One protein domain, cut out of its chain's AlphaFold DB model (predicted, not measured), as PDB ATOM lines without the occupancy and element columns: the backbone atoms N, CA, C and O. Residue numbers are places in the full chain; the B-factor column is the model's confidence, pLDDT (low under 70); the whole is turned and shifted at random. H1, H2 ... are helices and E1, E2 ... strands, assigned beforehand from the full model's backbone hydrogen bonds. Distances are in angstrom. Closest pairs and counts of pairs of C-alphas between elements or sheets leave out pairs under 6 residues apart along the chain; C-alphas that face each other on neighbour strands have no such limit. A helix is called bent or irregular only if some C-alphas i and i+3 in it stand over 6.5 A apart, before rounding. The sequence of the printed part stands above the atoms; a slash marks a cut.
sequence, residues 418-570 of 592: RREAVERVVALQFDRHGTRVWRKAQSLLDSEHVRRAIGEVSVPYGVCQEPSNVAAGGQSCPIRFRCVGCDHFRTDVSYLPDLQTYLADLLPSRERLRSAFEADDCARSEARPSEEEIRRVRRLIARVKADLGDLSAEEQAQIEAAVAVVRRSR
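Overview. This is residues 418 to 570 of the 592 residues of the protein "Integrase" of Streptomyces spectabilis (UniProt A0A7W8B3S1). A small sheet of four short strands sits in the middle; the long helix H4 runs out from it and H6 comes back beside H4, making a long arm with H5 near its far end. The start of H4, residues 493 to 494, meets H7 at its residues 563 to 567, making a corner, and H1 packs on H7, while residues 441 to 448 and 517 to 522 stick out. The printed part has 153 residues, with seven named helices and four named strands in the order H1 E1 H2 E2 E3 H3 E4 H4 H5 H6 H7; the sheet order is E1 E4 E3 E2, antiparallel, and the class is mixed. It is only just compact, close to loose, with a radius of gyration of the C-alphas of 17.5 A, and elongated, spanning 60 by 39 by 26 A.

Arrangement. In the sheet, E4, residues 489 to 492, and E1, residues 429 to 431, are antiparallel at 149 degrees, with N 430 and O 491 2.8 A apart. On its other side E4 has E3, residues 462 to 464, at 145 degrees, with N 463 and O 490 2.8 A apart. E3 forms a hairpin with E2, residues 457 to 459, where N 464 and O 457 are 2.8 A apart. H4, residues 493 to 515, and H6, residues 531 to 549, each only graze the sheet. They touch at a shallow tilt of 32 degrees, opposite ways, with C-alphas of Val 493 and Val 544 closest at 6.2 A. H7, residues 553 to 569, touches H4 with residues 563 to 567 alone, about perpendicular at 77 degrees; the closest C-alphas, Ser 494 and Val 563, are 5.0 A apart. H1, residues 418 to 426, touches H7 at a steep tilt of 66 degrees, opposite ways, with C-alphas of Ala 421 and Ala 562 closest at 4.4 A. H3, residues 467 to 471, only grazes the sheet and only just touches H2, residues 446 to 455, with 3 pairs of C-alphas within 8 A, the closest being Gly 455 and Val 470 at 6.4 A. H5, residues 521 to 527, is close to H4 but not clearly touching, with C-alphas of Leu 513 and Arg 524 closest at 6.8 A. Every O i to N i+4 pair is within hydrogen-bond range in H1, H2, H3, H5, H6 and H7, against 16 of 19 in H4.

Along the chain. E4 is 10.5 A long, from C-alpha 489 at (224.841, 260.836, 222.985). H4 is 34.4 A long and irregular, with C-alphas 494 and 497 7.4 A apart. H6 measures 26.6 A and H7 24.8 A, ending with C-alpha 569 at (227.207, 275.162, 237.249). H1 begins with C-alpha 418 at (218.322, 275.333, 239.397).

Size, cuts and confidence. The two C-alphas farthest apart, Ser 443 and Glu 518, are 60.7 A apart. The printed part has no cut; the links E1 to H2 and H3 to E4 are long. The mean pLDDT of the printed part is 73.8, with 49 residues under 70, among them residues 438 to 455 and 513 to 528.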
ATOM      1  N   ARG A 418     217.433 276.309 240.044       58.59
ATOM      2  CA  ARG A 418     218.322 275.333 239.397       58.59
ATOM      3  C   ARG A 418     217.501 274.244 238.715       58.59
ATOM      4  O   ARG A 418     217.791 273.919 237.572       58.59
ATOM      5  N   ARG A 419     216.500 273.694 239.400       59.59
ATOM      6  CA  ARG A 419     215.585 272.678 238.874       59.59
ATOM      7  C   ARG A 419     214.820 273.213 237.677       59.59
ATOM      8  O   ARG A 419     214.865 272.588 236.637       59.59
ATOM      9  N   GLU A 420     214.224 274.388 237.784       60.38
ATOM     10  CA  GLU A 420     213.441 275.035 236.738       60.38
ATOM     11  C   GLU A 420     214.320 275.399 235.527       60.38
ATOM     12  O   GLU A 420     213.925 275.202 234.380       60.38
ATOM     13  N   ALA A 421     215.557 275.862 235.751       62.38
ATOM     14  CA  ALA A 421     216.522 276.088 234.676       62.38
ATOM     15  C   ALA A 421     216.954 274.776 233.998       62.38
ATOM     16  O   ALA A 421     217.044 274.717 232.772       62.38
ATOM     17  N   VAL A 422     217.197 273.714 234.772       66.88
ATOM     18  CA  VAL A 422     217.520 272.382 234.239       66.88
ATOM     19  C   VAL A 422     216.327 271.799 233.480       66.88
ATOM     20  O   VAL A 422     216.519 271.318 232.373       66.88
ATOM     21  N   GLU A 423     215.107 271.890 234.008       68.31
ATOM     22  CA  GLU A 423     213.871 271.435 233.363       68.31
ATOM     23  C   GLU A 423     213.651 272.151 232.020       68.31
ATOM     24  O   GLU A 423     213.414 271.486 231.011       68.31
ATOM     25  N   ARG A 424     213.827 273.482 231.965       73.00
ATOM     26  CA  ARG A 424     213.734 274.263 230.716       73.00
ATOM     27  C   ARG A 424     214.774 273.850 229.675       73.00
ATOM     28  O   ARG A 424     214.448 273.730 228.498       73.00
ATOM     29  N   VAL A 425     216.020 273.615 230.091       75.00
ATOM     30  CA  VAL A 425     217.097 273.192 229.177       75.00
ATOM     31  C   VAL A 425     216.893 271.746 228.706       75.00
ATOM     32  O   VAL A 425     217.080 271.451 227.528       75.00
ATOM     33  N   VAL A 426     216.457 270.852 229.596       70.25
ATOM     34  CA  VAL A 426     216.190 269.434 229.297       70.25
ATOM     35  C   VAL A 426     214.975 269.260 228.381       70.25
ATOM     36  O   VAL A 426     214.970 268.354 227.548       70.25
ATOM     37  N   ALA A 427     213.977 270.144 228.464       74.38
ATOM     38  CA  ALA A 427     212.851 270.160 227.529       74.38
ATOM     39  C   ALA A 427     213.294 270.339 226.060       74.38
ATOM     40  O   ALA A 427     212.578 269.933 225.144       74.38
ATOM     41  N   LEU A 428     214.491 270.894 225.838       81.06
ATOM     42  CA  LEU A 428     215.118 271.101 224.532       81.06
ATOM     43  C   LEU A 428     216.368 270.218 224.363       81.06
ATOM     44  O   LEU A 428     217.432 270.685 223.948       81.06
ATOM     45  N   GLN A 429     216.239 268.931 224.702       81.81
ATOM     46  CA  GLN A 429     217.267 267.912 224.486       81.81
ATOM     47  C   GLN A 429     217.046 267.138 223.171       81.81
ATOM     48  O   GLN A 429     215.933 266.711 222.841       81.81
ATOM     49  N   PHE A 430     218.141 266.905 222.451       85.19
ATOM     50  CA  PHE A 430     218.209 266.281 221.134       85.19
ATOM     51  C   PHE A 430     219.121 265.047 221.146       85.19
ATOM     52  O   PHE A 430     220.145 265.015 221.834       85.19
ATOM     53  N   ASP A 431     218.773 264.032 220.355       86.19
ATOM     54  CA  ASP A 431     219.663 262.906 220.049       86.19
ATOM     55  C   ASP A 431     220.701 263.264 218.968       86.19
ATOM     56  O   ASP A 431     220.708 264.364 218.414       86.19
ATOM     57  N   ARG A 432     221.569 262.305 218.611       81.50
ATOM     58  CA  ARG A 432     222.562 262.452 217.528       81.50
ATOM     59  C   ARG A 432     221.970 262.776 216.148       81.50
ATOM     60  O   ARG A 432     222.705 263.211 215.260       81.50
ATOM     61  N   HIS A 433     220.680 262.528 215.929       83.12
ATOM     62  CA  HIS A 433     219.994 262.787 214.664       83.12
ATOM     63  C   HIS A 433     219.349 264.179 214.615       83.12
ATOM     64  O   HIS A 433     219.002 264.638 213.522       83.12
ATOM     65  N   GLY A 434     219.260 264.869 215.758       79.62
ATOM     66  CA  GLY A 434     218.547 266.134 215.908       79.62
ATOM     67  C   GLY A 434     217.054 265.950 216.178       79.62
ATOM     68  O   GLY A 434     216.288 266.883 215.952       79.62
ATOM     69  N   THR A 435     216.637 264.766 216.626       83.62
ATOM     70  CA  THR A 435     215.262 264.489 217.054       83.62
ATOM     71  C   THR A 435     215.110 264.875 218.521       83.62
ATOM     72  O   THR A 435     215.973 264.539 219.337       83.62
ATOM     73  N   ARG A 436     214.013 265.556 218.883       78.12
ATOM     74  CA  ARG A 436     213.684 265.811 220.294       78.12
ATOM     75  C   ARG A 436     213.426 264.492 221.014       78.12
ATOM     76  O   ARG A 436     212.614 263.688 220.565       78.12
ATOM     77  N   VAL A 437     214.081 264.299 222.153       71.69
ATOM     78  CA  VAL A 437     213.990 263.044 222.927       71.69
ATOM     79  C   VAL A 437     212.995 263.160 224.091       71.69
ATOM     80  O   VAL A 437     212.681 262.171 224.752       71.69
ATOM     81  N   TRP A 438     212.440 264.351 224.339       62.88
ATOM     82  CA  TRP A 438     211.582 264.573 225.498       62.88
ATOM     83  C   TRP A 438     210.196 263.926 225.366       62.88
ATOM     84  O   TRP A 438     209.401 264.278 224.494       62.88
ATOM     85  N   ARG A 439     209.871 263.014 226.292       52.72
ATOM     86  CA  ARG A 439     208.502 262.523 226.503       52.72
ATOM     87  C   ARG A 439     207.720 263.572 227.295       52.72
ATOM     88  O   ARG A 439     208.164 263.986 228.360       52.72
ATOM     89  N   LYS A 440     206.526 263.951 226.818       43.69
ATOM     90  CA  LYS A 440     205.506 264.658 227.615       43.69
ATOM     91  C   LYS A 440     205.118 263.788 228.822       43.69
ATOM     92  O   LYS A 440     204.166 263.022 228.756       43.69
ATOM     93  N   ALA A 441     205.861 263.892 229.913       39.09
ATOM     94  CA  ALA A 441     205.425 263.468 231.232       39.09
ATOM     95  C   ALA A 441     205.439 264.715 232.114       39.09
ATOM     96  O   ALA A 441     206.419 265.016 232.791       39.09
ATOM     97  N   GLN A 442     204.359 265.494 232.034       42.03
ATOM     98  CA  GLN A 442     204.025 266.426 233.105       42.03
ATOM     99  C   GLN A 442     203.938 265.597 234.398       42.03
ATOM    100  O   GLN A 442     203.241 264.589 234.429       42.03
ATOM    101  N   SER A 443     204.703 266.005 235.415       46.50
ATOM    102  CA  SER A 443     204.737 265.475 236.790       46.50
ATOM    103  C   SER A 443     205.296 264.057 237.025       46.50
ATOM    104  O   SER A 443     204.555 263.150 237.399       46.50
ATOM    105  N   LEU A 444     206.617 263.858 236.953       42.34
ATOM    106  CA  LEU A 444     207.248 262.690 237.589       42.34
ATOM    107  C   LEU A 444     208.304 263.120 238.618       42.34
ATOM    108  O   LEU A 444     209.336 263.675 238.263       42.34
ATOM    109  N   LEU A 445     207.933 262.884 239.885       46.91
ATOM    110  CA  LEU A 445     208.686 262.682 241.135       46.91
ATOM    111  C   LEU A 445     210.172 263.094 241.160       46.91
ATOM    112  O   LEU A 445     210.950 262.734 240.284       46.91
ATOM    113  N   ASP A 446     210.606 263.703 242.269       43.41
ATOM    114  CA  ASP A 446     212.007 264.068 242.567       43.41
ATOM    115  C   ASP A 446     213.031 262.938 242.302       43.41
ATOM    116  O   ASP A 446     214.206 263.190 242.030       43.41
ATOM    117  N   SER A 447     212.579 261.680 242.298       41.12
ATOM    118  CA  SER A 447     213.359 260.493 241.953       41.12
ATOM    119  C   SER A 447     213.784 260.389 240.477       41.12
ATOM    120  O   SER A 447     214.811 259.770 240.213       41.12
ATOM    121  N   GLU A 448     213.090 260.997 239.508       50.75
ATOM    122  CA  GLU A 448     213.528 261.029 238.094       50.75
ATOM    123  C   GLU A 448     214.717 261.975 237.869       50.75
ATOM    124  O   GLU A 448     215.655 261.619 237.154       50.75
ATOM    125  N   HIS A 449     214.741 263.137 238.530       49.22
ATOM    126  CA  HIS A 449     215.884 264.058 238.470       49.22
ATOM    127  C   HIS A 449     217.148 263.432 239.065       49.22
ATOM    128  O   HIS A 449     218.226 263.528 238.477       49.22
ATOM    129  N   VAL A 450     217.004 262.728 240.191       39.53
ATOM    130  CA  VAL A 450     218.096 261.973 240.818       39.53
ATOM    131  C   VAL A 450     218.541 260.810 239.924       39.53
ATOM    132  O   VAL A 450     219.737 260.632 239.713       39.53
ATOM    133  N   ARG A 451     217.608 260.065 239.312       50.72
ATOM    134  CA  ARG A 451     217.938 258.985 238.358       50.72
ATOM    135  C   ARG A 451     218.719 259.481 237.144       50.72
ATOM    136  O   ARG A 451     219.582 258.755 236.673       50.72
ATOM    137  N   ARG A 452     218.470 260.700 236.661       54.75
ATOM    138  CA  ARG A 452     219.251 261.288 235.559       54.75
ATOM    139  C   ARG A 452     220.596 261.834 235.991       54.75
ATOM    140  O   ARG A 452     221.574 261.606 235.297       54.75
ATOM    141  N   ALA A 453     220.675 262.477 237.154       51.41
ATOM    142  CA  ALA A 453     221.964 262.875 237.718       51.41
ATOM    143  C   ALA A 453     222.895 261.665 237.944       51.41
ATOM    144  O   ALA A 453     224.109 261.806 237.849       51.41
ATOM    145  N   ILE A 454     222.326 260.487 238.220       50.34
ATOM    146  CA  ILE A 454     223.054 259.217 238.374       50.34
ATOM    147  C   ILE A 454     223.271 258.501 237.025       50.34
ATOM    148  O   ILE A 454     224.262 257.796 236.865       50.34
ATOM    149  N   GLY A 455     222.350 258.650 236.067       57.47
ATOM    150  CA  GLY A 455     222.307 257.907 234.800       57.47
ATOM    151  C   GLY A 455     222.965 258.595 233.601       57.47
ATOM    152  O   GLY A 455     222.882 258.073 232.490       57.47
ATOM    153  N   GLU A 456     223.596 259.751 233.796       71.56
ATOM    154  CA  GLU A 456     224.222 260.531 232.730       71.56
ATOM    155  C   GLU A 456     225.601 261.040 233.154       71.56
ATOM    156  O   GLU A 456     225.831 261.384 234.311       71.56
ATOM    157  N   VAL A 457     226.528 261.134 232.201       72.31
ATOM    158  CA  VAL A 457     227.848 261.737 232.418       72.31
ATOM    159  C   VAL A 457     228.146 262.780 231.350       72.31
ATOM    160  O   VAL A 457     227.809 262.596 230.178       72.31
ATOM    161  N   SER A 458     228.766 263.895 231.743       75.75
ATOM    162  CA  SER A 458     229.164 264.941 230.796       75.75
ATOM    163  C   SER A 458     230.226 264.415 229.828       75.75
ATOM    164  O   SER A 458     231.180 263.747 230.228       75.75
ATOM    165  N   VAL A 459     230.043 264.713 228.544       73.69
ATOM    166  CA  VAL A 459     230.973 264.387 227.457       73.69
ATOM    167  C   VAL A 459     231.127 265.610 226.545       73.69
ATOM    168  O   VAL A 459     230.349 266.558 226.661       73.69
ATOM    169  N   PRO A 460     232.112 265.643 225.630       76.44
ATOM    170  CA  PRO A 460     232.249 266.761 224.705       76.44
ATOM    171  C   PRO A 460     230.936 267.075 223.983       76.44
ATOM    172  O   PRO A 460     230.333 266.202 223.354       76.44
ATOM    173  N   TYR A 461     230.525 268.341 224.086       82.25
ATOM    174  CA  TYR A 461     229.350 268.911 223.424       82.25
ATOM    175  C   TYR A 461     228.001 268.297 223.838       82.25
ATOM    176  O   TYR A 461     227.022 268.459 223.116       82.25
ATOM    177  N   GLY A 462     227.930 267.584 224.968       84.31
ATOM    178  CA  GLY A 462     226.688 266.954 225.408       84.31
ATOM    179  C   GLY A 462     226.819 266.074 226.650       84.31
ATOM    180  O   GLY A 462     227.667 266.273 227.519       84.31
ATOM    181  N   VAL A 463     225.951 265.070 226.733       83.81
ATOM    182  CA  VAL A 463     225.931 264.056 227.794       83.81
ATOM    183  C   VAL A 463     225.851 262.649 227.197       83.81
ATOM    184  O   VAL A 463     225.372 262.447 226.078       83.81
ATOM    185  N   CYS A 464     226.363 261.672 227.939       82.38
ATOM    186  CA  CYS A 464     226.335 260.258 227.595       82.38
ATOM    187  C   CYS A 464     225.456 259.498 228.589       82.38
ATOM    188  O   CYS A 464     225.632 259.643 229.796       82.38
ATOM    189  N   GLN A 465     224.550 258.671 228.061       81.12
ATOM    190  CA  GLN A 465     223.622 257.834 228.834       81.12
ATOM    191  C   GLN A 465     224.009 256.341 228.823       81.12
ATOM    192  O   GLN A 465     223.191 255.491 229.154       81.12
ATOM    193  N   GLU A 466     225.219 255.992 228.372       83.75
ATOM    194  CA  GLU A 466     225.653 254.590 228.303       83.75
ATOM    195  C   GLU A 466     226.024 254.082 229.706       83.75
ATOM    196  O   GLU A 466     227.012 254.580 230.258       83.75
ATOM    197  N   PRO A 467     225.304 253.097 230.288       77.88
ATOM    198  CA  PRO A 467     225.455 252.722 231.697       77.88
ATOM    199  C   PRO A 467     226.892 252.387 232.103       77.88
ATOM    200  O   PRO A 467     227.357 252.824 233.154       77.88
ATOM    201  N   SER A 468     227.625 251.675 231.244       78.44
ATOM    202  CA  SER A 468     229.015 251.285 231.514       78.44
ATOM    203  C   SER A 468     229.965 252.488 231.540       78.44
ATOM    204  O   SER A 468     230.896 252.542 232.343       78.44
ATOM    205  N   ASN A 469     229.728 253.479 230.678       75.06
ATOM    206  CA  ASN A 469     230.544 254.691 230.623       75.06
ATOM    207  C   ASN A 469     230.168 255.684 231.732       75.06
ATOM    208  O   ASN A 469     231.041 256.360 232.271       75.06
ATOM    209  N   VAL A 470     228.887 255.741 232.101       70.88
ATOM    210  CA  VAL A 470     228.385 256.528 233.235       70.88
ATOM    211  C   VAL A 470     228.972 256.006 234.547       70.88
ATOM    212  O   VAL A 470     229.546 256.786 235.303       70.88
ATOM    213  N   ALA A 471     228.939 254.687 234.773       68.25
ATOM    214  CA  ALA A 471     229.548 254.055 235.947       68.25
ATOM    215  C   ALA A 471     231.061 254.323 236.053       68.25
ATOM    216  O   ALA A 471     231.604 254.424 237.150       68.25
ATOM    217  N   ALA A 472     231.736 254.485 234.913       67.12
ATOM    218  CA  ALA A 472     233.157 254.814 234.833       67.12
ATOM    219  C   ALA A 472     233.456 256.327 234.800       67.12
ATOM    220  O   ALA A 472     234.570 256.724 234.450       67.12
ATOM    221  N   GLY A 473     232.477 257.191 235.089       63.41
ATOM    222  CA  GLY A 473     232.677 258.644 235.118       63.41
ATOM    223  C   GLY A 473     233.128 259.236 233.775       63.41
ATOM    224  O   GLY A 473     233.875 260.211 233.749       63.41
ATOM    225  N   GLY A 474     232.710 258.639 232.654       68.62
ATOM    226  CA  GLY A 474     233.026 259.104 231.300       68.62
ATOM    227  C   GLY A 474     234.394 258.659 230.769       68.62
ATOM    228  O   GLY A 474     234.764 259.043 229.659       68.62
ATOM    229  N   GLN A 475     235.142 257.852 231.530       71.94
ATOM    230  CA  GLN A 475     236.522 257.459 231.206       71.94
ATOM    231  C   GLN A 475     236.643 256.129 230.436       71.94
ATOM    232  O   GLN A 475     237.741 255.784 230.006       71.94
ATOM    233  N   SER A 476     235.546 255.390 230.233       76.44
ATOM    234  CA  SER A 476     235.557 254.028 229.658       76.44
ATOM    235  C   SER A 476     234.940 253.944 228.249       76.44
ATOM    236  O   SER A 476     234.587 252.874 227.760       76.44
ATOM    237  N   CYS A 477     234.766 255.078 227.561       77.56
ATOM    238  CA  CYS A 477     234.136 255.092 226.241       77.56
ATOM    239  C   CYS A 477     235.060 254.489 225.154       77.56
ATOM    240  O   CYS A 477     236.143 255.036 224.923       77.56
ATOM    241  N   PRO A 478     234.629 253.443 224.414       75.69
ATOM    242  CA  PRO A 478     235.467 252.768 223.412       75.69
ATOM    243  C   PRO A 478     235.694 253.595 222.136       75.69
ATOM    244  O   PRO A 478     236.677 253.392 221.436       75.69
ATOM    245  N   ILE A 479     234.807 254.549 221.839       71.75
ATOM    246  CA  ILE A 479     234.844 255.403 220.633       71.75
ATOM    247  C   ILE A 479     235.314 256.835 220.936       71.75
ATOM    248  O   ILE A 479     234.981 257.770 220.208       71.75
ATOM    249  N   ARG A 480     236.006 257.006 222.069       64.56
ATOM    250  CA  ARG A 480     236.546 258.242 222.665       64.56
ATOM    251  C   ARG A 480     236.552 259.470 221.730       64.56
ATOM    252  O   ARG A 480     237.202 259.479 220.692       64.56
ATOM    253  N   PHE A 481     235.852 260.533 222.140       67.25
ATOM    254  CA  PHE A 481     235.699 261.812 221.418       67.25
ATOM    255  C   PHE A 481     234.850 261.793 220.129       67.25
ATOM    256  O   PHE A 481     234.614 262.855 219.561       67.25
ATOM    257  N   ARG A 482     234.289 260.650 219.703       76.31
ATOM    258  CA  ARG A 482     233.317 260.565 218.587       76.31
ATOM    259  C   ARG A 482     231.857 260.580 219.059       76.31
ATOM    260  O   ARG A 482     231.015 259.842 218.548       76.31
ATOM    261  N   CYS A 483     231.536 261.419 220.047       80.94
ATOM    262  CA  CYS A 483     230.244 261.410 220.748       80.94
ATOM    263  C   CYS A 483     229.044 261.657 219.816       80.94
ATOM    264  O   CYS A 483     228.081 260.901 219.863       80.94
ATOM    265  N   VAL A 484     229.143 262.605 218.877       82.69
ATOM    266  CA  VAL A 484     228.126 262.860 217.827       82.69
ATOM    267  C   VAL A 484     227.865 261.659 216.898       82.69
ATOM    268  O   VAL A 484     226.906 261.647 216.123       82.69
ATOM    269  N   GLY A 485     228.713 260.630 216.963       81.75
ATOM    270  CA  GLY A 485     228.545 259.354 216.278       81.75
ATOM    271  C   GLY A 485     227.667 258.331 217.008       81.75
ATOM    272  O   GLY A 485     227.215 257.384 216.369       81.75
ATOM    273  N   CYS A 486     227.433 258.515 218.308       84.62
ATOM    274  CA  CYS A 486     226.928 257.500 219.232       84.62
ATOM    275  C   CYS A 486     225.425 257.625 219.513       84.62
ATOM    276  O   CYS A 486     224.925 258.727 219.731       84.62
ATOM    277  N   ASP A 487     224.710 256.502 219.608       84.50
ATOM    278  CA  ASP A 487     223.283 256.482 219.974       84.50
ATOM    279  C   ASP A 487     223.002 256.878 221.427       84.50
ATOM    280  O   ASP A 487     221.900 257.325 221.740       84.50
ATOM    281  N   HIS A 488     223.998 256.787 222.309       83.88
ATOM    282  CA  HIS A 488     223.884 257.186 223.717       83.88
ATOM    283  C   HIS A 488     224.203 258.667 223.955       83.88
ATOM    284  O   HIS A 488     224.161 259.125 225.097       83.88
ATOM    285  N   PHE A 489     224.558 259.408 222.902       87.38
ATOM    286  CA  PHE A 489     224.841 260.836 222.985       87.38
ATOM    287  C   PHE A 489     223.556 261.659 222.946       87.38
ATOM    288  O   PHE A 489     222.674 261.441 222.107       87.38
ATOM    289  N   ARG A 490     223.476 262.637 223.842       86.00
ATOM    290  CA  ARG A 490     222.434 263.659 223.865       86.00
ATOM    291  C   ARG A 490     223.084 265.030 223.943       86.00
ATOM    292  O   ARG A 490     224.079 265.202 224.640       86.00
ATOM    293  N   THR A 491     222.499 266.007 223.269       86.88
ATOM    294  CA  THR A 491     222.874 267.419 223.384       86.88
ATOM    295  C   THR A 491     221.650 268.235 223.758       86.88
ATOM    296  O   THR A 491     220.527 267.831 223.487       86.88
ATOM    297  N   ASP A 492     221.853 269.390 224.369       87.06
ATOM    298  CA  ASP A 492     220.787 270.330 224.708       87.06
ATOM    299  C   ASP A 492     221.184 271.749 224.261       87.06
ATOM    300  O   ASP A 492     222.319 271.977 223.822       87.06
ATOM    301  N   VAL A 493     220.255 272.703 224.352       86.94
ATOM    302  CA  VAL A 493     220.470 274.111 223.953       86.94
ATOM    303  C   VAL A 493     221.669 274.767 224.634       86.94
ATOM    304  O   VAL A 493     222.311 275.640 224.051       86.94
ATOM    305  N   SER A 494     222.030 274.327 225.839       84.19
ATOM    306  CA  SER A 494     223.167 274.886 226.558       84.19
ATOM    307  C   SER A 494     224.515 274.484 225.964       84.19
ATOM    308  O   SER A 494     225.481 275.183 226.241       84.19
ATOM    309  N   TYR A 495     224.599 273.445 225.126       86.44
ATOM    310  CA  TYR A 495     225.820 273.050 224.404       86.44
ATOM    311  C   TYR A 495     225.942 273.683 223.007       86.44
ATOM    312  O   TYR A 495     226.925 273.446 222.302       86.44
ATOM    313  N   LEU A 496     224.978 274.516 222.588       88.38
ATOM    314  CA  LEU A 496     224.996 275.173 221.275       88.38
ATOM    315  C   LEU A 496     226.291 275.971 221.005       88.38
ATOM    316  O   LEU A 496     226.867 275.772 219.932       88.38
ATOM    317  N   PRO A 497     226.812 276.796 221.940       85.69
ATOM    318  CA  PRO A 497     228.081 277.497 221.728       85.69
ATOM    319  C   PRO A 497     229.268 276.546 221.527       85.69
ATOM    320  O   PRO A 497     230.161 276.816 220.721       85.69
ATOM    321  N   ASP A 498     229.265 275.405 222.220       83.31
ATOM    322  CA  ASP A 498     230.351 274.427 222.149       83.31
ATOM    323  C   ASP A 498     230.302 273.667 220.811       83.31
ATOM    324  O   ASP A 498     231.334 273.478 220.172       83.31
ATOM    325  N   LEU A 499     229.100 273.329 220.322       85.12
ATOM    326  CA  LEU A 499     228.893 272.768 218.981       85.12
ATOM    327  C   LEU A 499     229.315 273.745 217.873       85.12
ATOM    328  O   LEU A 499     229.925 273.331 216.886       85.12
ATOM    329  N   GLN A 500     229.005 275.038 218.018       87.31
ATOM    330  CA  GLN A 500     229.417 276.071 217.062       87.31
ATOM    331  C   GLN A 500     230.938 276.240 217.030       87.31
ATOM    332  O   GLN A 500     231.508 276.315 215.943       87.31
ATOM    333  N   THR A 501     231.581 276.246 218.200       84.31
ATOM    334  CA  THR A 501     233.045 276.290 218.320       84.31
ATOM    335  C   THR A 501     233.668 275.055 217.680       84.31
ATOM    336  O   THR A 501     234.550 275.172 216.837       84.31
ATOM    337  N   TYR A 502     233.128 273.870 217.967       85.00
ATOM    338  CA  TYR A 502     233.600 272.629 217.367       85.00
ATOM    339  C   TYR A 502     233.484 272.630 215.837       85.00
ATOM    340  O   TYR A 502     234.425 272.255 215.140       85.00
ATOM    341  N   LEU A 503     232.368 273.115 215.282       86.44
ATOM    342  CA  LEU A 503     232.230 273.285 213.834       86.44
ATOM    343  C   LEU A 503     233.249 274.289 213.274       86.44
ATOM    344  O   LEU A 503     233.814 274.050 212.203       86.44
ATOM    345  N   ALA A 504     233.475 275.394 213.985       84.06
ATOM    346  CA  ALA A 504     234.453 276.411 213.619       84.06
ATOM    347  C   ALA A 504     235.900 275.897 213.688       84.06
ATOM    348  O   ALA A 504     236.727 276.417 212.953       84.06
ATOM    349  N   ASP A 505     236.193 274.857 214.470       82.00
ATOM    350  CA  ASP A 505     237.499 274.187 214.494       82.00
ATOM    351  C   ASP A 505     237.635 273.128 213.386       82.00
ATOM    352  O   ASP A 505     238.695 273.000 212.759       82.00
ATOM    353  N   LEU A 506     236.563 272.380 213.094       82.44
ATOM    354  CA  LEU A 506     236.559 271.325 212.073       82.44
ATOM    355  C   LEU A 506     236.798 271.875 210.657       82.44
ATOM    356  O   LEU A 506     237.509 271.247 209.869       82.44
ATOM    357  N   LEU A 507     236.211 273.028 210.317       83.38
ATOM    358  CA  LEU A 507     236.288 273.587 208.960       83.38
ATOM    359  C   LEU A 507     237.707 274.072 208.591       83.38
ATOM    360  O   LEU A 507     238.223 273.619 207.567       83.38
ATOM    361  N   PRO A 508     238.392 274.905 209.401       77.56
ATOM    362  CA  PRO A 508     239.756 275.339 209.119       77.56
ATOM    363  C   PRO A 508     240.764 274.203 209.247       77.56
ATOM    364  O   PRO A 508     241.696 274.146 208.455       77.56
ATOM    365  N   SER A 509     240.589 273.275 210.196       72.06
ATOM    366  CA  SER A 509     241.481 272.110 210.324       72.06
ATOM    367  C   SER A 509     241.463 271.256 209.057       72.06
ATOM    368  O   SER A 509     242.502 270.813 208.577       72.06
ATOM    369  N   ARG A 510     240.283 271.092 208.454       75.38
ATOM    370  CA  ARG A 510     240.118 270.389 207.184       75.38
ATOM    371  C   ARG A 510     240.711 271.149 205.996       75.38
ATOM    372  O   ARG A 510     241.293 270.511 205.123       75.38
ATOM    373  N   GLU A 511     240.587 272.474 205.958       75.88
ATOM    374  CA  GLU A 511     241.191 273.293 204.897       75.88
ATOM    375  C   GLU A 511     242.724 273.317 204.991       75.88
ATOM    376  O   GLU A 511     243.414 273.167 203.983       75.88
ATOM    377  N   ARG A 512     243.270 273.401 206.212       72.94
ATOM    378  CA  ARG A 512     244.713 273.280 206.470       72.94
ATOM    379  C   ARG A 512     245.245 271.920 206.036       72.94
ATOM    380  O   ARG A 512     246.251 271.865 205.354       72.94
ATOM    381  N   LEU A 513     244.552 270.824 206.348       69.38
ATOM    382  CA  LEU A 513     244.970 269.483 205.914       69.38
ATOM    383  C   LEU A 513     244.837 269.263 204.399       69.38
ATOM    384  O   LEU A 513     245.530 268.416 203.844       69.38
ATOM    385  N   ARG A 514     243.983 270.036 203.716       65.44
ATOM    386  CA  ARG A 514     243.895 270.059 202.249       65.44
ATOM    387  C   ARG A 514     245.069 270.803 201.596       65.44
ATOM    388  O   ARG A 514     245.344 270.565 200.427       65.44
ATOM    389  N   SER A 515     245.734 271.685 202.345       65.19
ATOM    390  CA  SER A 515     246.818 272.567 201.885       65.19
ATOM    391  C   SER A 515     248.184 272.276 202.529       65.19
ATOM    392  O   SER A 515     249.169 272.917 202.172       65.19
ATOM    393  N   ALA A 516     248.261 271.324 203.465       56.47
ATOM    394  CA  ALA A 516     249.472 270.988 204.210       56.47
ATOM    395  C   ALA A 516     250.472 270.149 203.387       56.47
ATOM    396  O   ALA A 516     250.075 269.363 202.529       56.47
ATOM    397  N   PHE A 517     251.757 270.360 203.707       60.41
ATOM    398  CA  PHE A 517     253.003 269.826 203.128       60.41
ATOM    399  C   PHE A 517     253.044 268.304 202.890       60.41
ATOM    400  O   PHE A 517     252.181 267.582 203.381       60.41
ATOM    401  N   GLU A 518     254.079 267.840 202.169       61.56
ATOM    402  CA  GLU A 518     254.388 266.433 201.840       61.56
ATOM    403  C   GLU A 518     254.058 265.459 202.983       61.56
ATOM    404  O   GLU A 518     254.842 265.231 203.901       61.56
ATOM    405  N   ALA A 519     252.858 264.890 202.925       63.25
ATOM    406  CA  ALA A 519     252.365 263.885 203.845       63.25
ATOM    407  C   ALA A 519     251.787 262.739 203.023       63.25
ATOM    408  O   ALA A 519     251.130 262.958 201.998       63.25
ATOM    409  N   ASP A 520     252.023 261.519 203.486       69.00
ATOM    410  CA  ASP A 520     251.540 260.319 202.820       69.00
ATOM    411  C   ASP A 520     250.003 260.339 202.695       69.00
ATOM    412  O   ASP A 520     249.302 260.887 203.557       69.00
ATOM    413  N   ASP A 521     249.461 259.773 201.615       68.88
ATOM    414  CA  ASP A 521     248.017 259.830 201.325       68.88
ATOM    415  C   ASP A 521     247.189 259.193 202.455       68.88
ATOM    416  O   ASP A 521     246.118 259.693 202.813       68.88
ATOM    417  N   CYS A 522     247.733 258.145 203.083       66.06
ATOM    418  CA  CYS A 522     247.144 257.486 204.246       66.06
ATOM    419  C   CYS A 522     247.012 258.451 205.437       66.06
ATOM    420  O   CYS A 522     245.906 258.664 205.939       66.06
ATOM    421  N   ALA A 523     248.096 259.139 205.814       67.06
ATOM    422  CA  ALA A 523     248.103 260.084 206.931       67.06
ATOM    423  C   ALA A 523     247.161 261.276 206.693       67.06
ATOM    424  O   ALA A 523     246.468 261.717 207.608       67.06
ATOM    425  N   ARG A 524     247.068 261.772 205.449       67.00
ATOM    426  CA  ARG A 524     246.092 262.813 205.078       67.00
ATOM    427  C   ARG A 524     244.653 262.322 205.189       67.00
ATOM    428  O   ARG A 524     243.787 263.076 205.636       67.00
ATOM    429  N   SER A 525     244.386 261.081 204.786       67.06
ATOM    430  CA  SER A 525     243.047 260.494 204.864       67.06
ATOM    431  C   SER A 525     242.590 260.268 206.312       67.06
ATOM    432  O   SER A 525     241.453 260.606 206.641       67.06
ATOM    433  N   GLU A 526     243.487 259.807 207.188       68.94
ATOM    434  CA  GLU A 526     243.217 259.576 208.611       68.94
ATOM    435  C   GLU A 526     243.107 260.889 209.398       68.94
ATOM    436  O   GLU A 526     242.237 261.024 210.261       68.94
ATOM    437  N   ALA A 527     243.933 261.891 209.065       66.50
ATOM    438  CA  ALA A 527     243.932 263.209 209.703       66.50
ATOM    439  C   ALA A 527     242.687 264.049 209.408       66.50
ATOM    440  O   ALA A 527     242.288 264.904 210.206       66.50
ATOM    441  N   ARG A 528     242.066 263.833 208.245       69.06
ATOM    442  CA  ARG A 528     240.989 264.680 207.740       69.06
ATOM    443  C   ARG A 528     239.708 264.512 208.568       69.06
ATOM    444  O   ARG A 528     239.144 263.419 208.619       69.06
ATOM    445  N   PRO A 529     239.151 265.605 209.127       71.00
ATOM    446  CA  PRO A 529     237.829 265.565 209.737       71.00
ATOM    447  C   PRO A 529     236.768 265.037 208.762       71.00
ATOM    448  O   PRO A 529     236.650 265.518 207.623       71.00
ATOM    449  N   SER A 530     235.990 264.051 209.215       78.19
ATOM    450  CA  SER A 530     235.021 263.339 208.380       78.19
ATOM    451  C   SER A 530     233.921 264.274 207.871       78.19
ATOM    452  O   SER A 530     233.383 265.095 208.617       78.19
ATOM    453  N   GLU A 531     233.535 264.137 206.596       79.69
ATOM    454  CA  GLU A 531     232.356 264.848 206.069       79.69
ATOM    455  C   GLU A 531     231.084 264.494 206.824       79.69
ATOM    456  O   GLU A 531     230.215 265.343 207.014       79.69
ATOM    457  N   GLU A 532     230.992 263.244 207.266       81.94
ATOM    458  CA  GLU A 532     229.866 262.750 208.038       81.94
ATOM    459  C   GLU A 532     229.753 263.480 209.378       81.94
ATOM    460  O   GLU A 532     228.668 263.913 209.760       81.94
ATOM    461  N   GLU A 533     230.878 263.691 210.057       82.38
ATOM    462  CA  GLU A 533     230.945 264.403 211.334       82.38
ATOM    463  C   GLU A 533     230.558 265.879 211.175       82.38
ATOM    464  O   GLU A 533     229.670 266.360 211.879       82.38
ATOM    465  N   ILE A 534     231.114 266.571 210.173       84.75
ATOM    466  CA  ILE A 534     230.751 267.963 209.858       84.75
ATOM    467  C   ILE A 534     229.256 268.076 209.532       84.75
ATOM    468  O   ILE A 534     228.581 268.996 210.003       84.75
ATOM    469  N   ARG A 535     228.709 267.141 208.744       86.75
ATOM    470  CA  ARG A 535     227.288 267.139 208.372       86.75
ATOM    471  C   ARG A 535     226.385 266.920 209.584       86.75
ATOM    472  O   ARG A 535     225.343 267.569 209.675       86.75
ATOM    473  N   ARG A 536     226.778 266.050 210.518       85.88
ATOM    474  CA  ARG A 536     226.044 265.799 211.770       85.88
ATOM    475  C   ARG A 536     226.062 267.012 212.690       85.88
ATOM    476  O   ARG A 536     224.998 267.439 213.126       85.88
ATOM    477  N   VAL A 537     227.225 267.627 212.908       87.19
ATOM    478  CA  VAL A 537     227.340 268.835 213.744       87.19
ATOM    479  C   VAL A 537     226.529 269.992 213.150       87.19
ATOM    480  O   VAL A 537     225.750 270.621 213.862       87.19
ATOM    481  N   ARG A 538     226.618 270.232 211.830       90.38
ATOM    482  CA  ARG A 538     225.791 271.244 211.141       90.38
ATOM    483  C   ARG A 538     224.298 270.989 211.315       90.38
ATOM    484  O   ARG A 538     223.550 271.930 211.562       90.38
ATOM    485  N   ARG A 539     223.868 269.730 211.198       89.25
ATOM    486  CA  ARG A 539     222.467 269.342 211.387       89.25
ATOM    487  C   ARG A 539     221.997 269.629 212.811       89.25
ATOM    488  O   ARG A 539     220.935 270.218 212.968       89.25
ATOM    489  N   LEU A 540     222.783 269.250 213.819       88.38
ATOM    490  CA  LEU A 540     222.458 269.497 215.224       88.38
ATOM    491  C   LEU A 540     222.331 270.993 215.510       88.38
ATOM    492  O   LEU A 540     221.309 271.420 216.033       88.38
ATOM    493  N   ILE A 541     223.300 271.805 215.074       89.12
ATOM    494  CA  ILE A 541     223.238 273.268 215.221       89.12
ATOM    495  C   ILE A 541     221.988 273.834 214.542       89.12
ATOM    496  O   ILE A 541     221.296 274.660 215.130       89.12
ATOM    497  N   ALA A 542     221.686 273.399 213.314       89.56
ATOM    498  CA  ALA A 542     220.519 273.877 212.580       89.56
ATOM    499  C   ALA A 542     219.203 273.517 213.284       89.56
ATOM    500  O   ALA A 542     218.299 274.346 213.320       89.56
ATOM    501  N   ARG A 543     219.094 272.315 213.867       88.06
ATOM    502  CA  ARG A 543     217.895 271.901 214.612       88.06
ATOM    503  C   ARG A 543     217.741 272.620 215.937       88.06
ATOM    504  O   ARG A 543     216.674 273.158 216.187       88.06
ATOM    505  N   VAL A 544     218.813 272.740 216.716       87.25
ATOM    506  CA  VAL A 544     218.785 273.503 217.970       87.25
ATOM    507  C   VAL A 544     218.396 274.966 217.710       87.25
ATOM    508  O   VAL A 544     217.599 275.527 218.451       87.25
ATOM    509  N   LYS A 545     218.913 275.585 216.636       87.62
ATOM    510  CA  LYS A 545     218.565 276.968 216.267       87.62
ATOM    511  C   LYS A 545     217.134 277.131 215.759       87.62
ATOM    512  O   LYS A 545     216.509 278.121 216.114       87.62
ATOM    513  N   ALA A 546     216.642 276.208 214.932       87.06
ATOM    514  CA  ALA A 546     215.262 276.253 214.445       87.06
ATOM    515  C   ALA A 546     214.277 276.180 215.619       87.06
ATOM    516  O   ALA A 546     213.424 277.042 215.764       87.06
ATOM    517  N   ASP A 547     214.506 275.236 216.529       82.19
ATOM    518  CA  ASP A 547     213.660 275.029 217.698       82.19
ATOM    519  C   ASP A 547     213.693 276.186 218.702       82.19
ATOM    520  O   ASP A 547     212.695 276.426 219.371       82.19
ATOM    521  N   LEU A 548     214.825 276.891 218.829       83.31
ATOM    522  CA  LEU A 548     214.893 278.143 219.588       83.31
ATOM    523  C   LEU A 548     214.144 279.271 218.866       83.31
ATOM    524  O   LEU A 548     213.479 280.069 219.518       83.31
ATOM    525  N   GLY A 549     214.240 279.331 217.535       83.50
ATOM    526  CA  GLY A 549     213.579 280.331 216.695       83.50
ATOM    527  C   GLY A 549     212.053 280.226 216.667       83.50
ATOM    528  O   GLY A 549     211.394 281.244 216.492       83.50
ATOM    529  N   ASP A 550     211.504 279.030 216.888       85.25
ATOM    530  CA  ASP A 550     210.056 278.778 216.944       85.25
ATOM    531  C   ASP A 550     209.398 279.243 218.262       85.25
ATOM    532  O   ASP A 550     208.173 279.213 218.391       85.25
ATOM    533  N   LEU A 551     210.192 279.662 219.255       86.00
ATOM    534  CA  LEU A 551     209.716 280.153 220.550       86.00
ATOM    535  C   LEU A 551     209.458 281.662 220.529       86.00
ATOM    536  O   LEU A 551     210.078 282.404 219.765       86.00
ATOM    537  N   SER A 552     208.575 282.138 221.408       86.75
ATOM    538  CA  SER A 552     208.351 283.576 221.582       86.75
ATOM    539  C   SER A 552     209.597 284.286 222.130       86.75
ATOM    540  O   SER A 552     210.452 283.676 222.772       86.75
ATOM    541  N   ALA A 553     209.690 285.603 221.924       83.19
ATOM    542  CA  ALA A 553     210.816 286.402 222.421       83.19
ATOM    543  C   ALA A 553     210.974 286.322 223.954       83.19
ATOM    544  O   ALA A 553     212.091 286.345 224.470       83.19
ATOM    545  N   GLU A 554     209.863 286.190 224.686       74.38
ATOM    546  CA  GLU A 554     209.877 286.016 226.140       74.38
ATOM    547  C   GLU A 554     210.417 284.633 226.540       74.38
ATOM    548  O   GLU A 554     211.287 284.531 227.406       74.38
ATOM    549  N   GLU A 555     209.977 283.565 225.868       76.62
ATOM    550  CA  GLU A 555     210.471 282.203 226.104       76.62
ATOM    551  C   GLU A 555     211.954 282.055 225.740       76.62
ATOM    552  O   GLU A 555     212.709 281.414 226.477       76.62
ATOM    553  N   GLN A 556     212.400 282.689 224.650       81.12
ATOM    554  CA  GLN A 556     213.811 282.733 224.256       81.12
ATOM    555  C   GLN A 556     214.671 283.366 225.354       81.12
ATOM    556  O   GLN A 556     215.648 282.755 225.788       81.12
ATOM    557  N   ALA A 557     214.272 284.533 225.872       77.38
ATOM    558  CA  ALA A 557     214.991 285.203 226.954       77.38
ATOM    559  C   ALA A 557     215.057 284.343 228.233       77.38
ATOM    560  O   ALA A 557     216.094 284.274 228.900       77.38
ATOM    561  N   GLN A 558     213.972 283.633 228.563       75.00
ATOM    562  CA  GLN A 558     213.940 282.716 229.706       75.00
ATOM    563  C   GLN A 558     214.875 281.511 229.517       75.00
ATOM    564  O   GLN A 558     215.555 281.099 230.464       75.00
ATOM    565  N   ILE A 559     214.946 280.948 228.309       82.06
ATOM    566  CA  ILE A 559     215.846 279.832 227.995       82.06
ATOM    567  C   ILE A 559     217.300 280.283 227.996       82.06
ATOM    568  O   ILE A 559     218.143 279.576 228.543       82.06
ATOM    569  N   GLU A 560     217.615 281.459 227.460       80.06
ATOM    570  CA  GLU A 560     218.968 282.021 227.515       80.06
ATOM    571  C   GLU A 560     219.433 282.226 228.964       80.06
ATOM    572  O   GLU A 560     220.547 281.831 229.331       80.06
ATOM    573  N   ALA A 561     218.555 282.745 229.827       74.25
ATOM    574  CA  ALA A 561     218.826 282.862 231.257       74.25
ATOM    575  C   ALA A 561     219.044 281.487 231.918       74.25
ATOM    576  O   ALA A 561     219.992 281.314 232.692       74.25
ATOM    577  N   ALA A 562     218.218 280.487 231.587       75.56
ATOM    578  CA  ALA A 562     218.364 279.117 232.085       75.56
ATOM    579  C   ALA A 562     219.679 278.466 231.618       75.56
ATOM    580  O   ALA A 562     220.401 277.875 232.425       75.56
ATOM    581  N   VAL A 563     220.049 278.645 230.348       80.25
ATOM    582  CA  VAL A 563     221.326 278.199 229.775       80.25
ATOM    583  C   VAL A 563     222.500 278.829 230.521       80.25
ATOM    584  O   VAL A 563     223.447 278.122 230.869       80.25
ATOM    585  N   ALA A 564     222.439 280.126 230.834       74.69
ATOM    586  CA  ALA A 564     223.487 280.809 231.589       74.69
ATOM    587  C   ALA A 564     223.638 280.268 233.023       74.69
ATOM    588  O   ALA A 564     224.755 280.198 233.542       74.69
ATOM    589  N   VAL A 565     222.541 279.876 233.678       70.75
ATOM    590  CA  VAL A 565     222.565 279.232 235.005       70.75
ATOM    591  C   VAL A 565     223.172 277.828 234.914       70.75
ATOM    592  O   VAL A 565     224.086 277.497 235.673       70.75
ATOM    593  N   VAL A 566     222.728 277.018 233.948       72.44
ATOM    594  CA  VAL A 566     223.215 275.643 233.752       72.44
ATOM    595  C   VAL A 566     224.700 275.627 233.373       72.44
ATOM    596  O   VAL A 566     225.468 274.891 233.993       72.44
ATOM    597  N   ARG A 567     225.151 276.473 232.435       72.62
ATOM    598  CA  ARG A 567     226.571 276.550 232.032       72.62
ATOM    599  C   ARG A 567     227.485 276.987 233.180       72.62
ATOM    600  O   ARG A 567     228.551 276.402 233.337       72.62
ATOM    601  N   ARG A 568     227.064 277.939 234.026       64.69
ATOM    602  CA  ARG A 568     227.835 278.366 235.216       64.69
ATOM    603  C   ARG A 568     228.055 277.239 236.226       64.69
ATOM    604  O   ARG A 568     229.094 277.195 236.871       64.69
ATOM    605  N   SER A 569     227.107 276.309 236.334       57.75
ATOM    606  CA  SER A 569     227.207 275.162 237.249       57.75
ATOM    607  C   SER A 569     228.111 274.024 236.748       57.75
ATOM    608  O   SER A 569     228.456 273.133 237.519       57.75
ATOM    609  N   ARG A 570     228.493 274.038 235.462       62.47
ATOM    610  CA  ARG A 570     229.236 272.962 234.782       62.47
ATOM    611  C   ARG A 570     230.753 273.193 234.749       62.47
ATOM    612  O   ARG A 570     231.412 272.700 233.839       62.47
TER     613      ARG A 570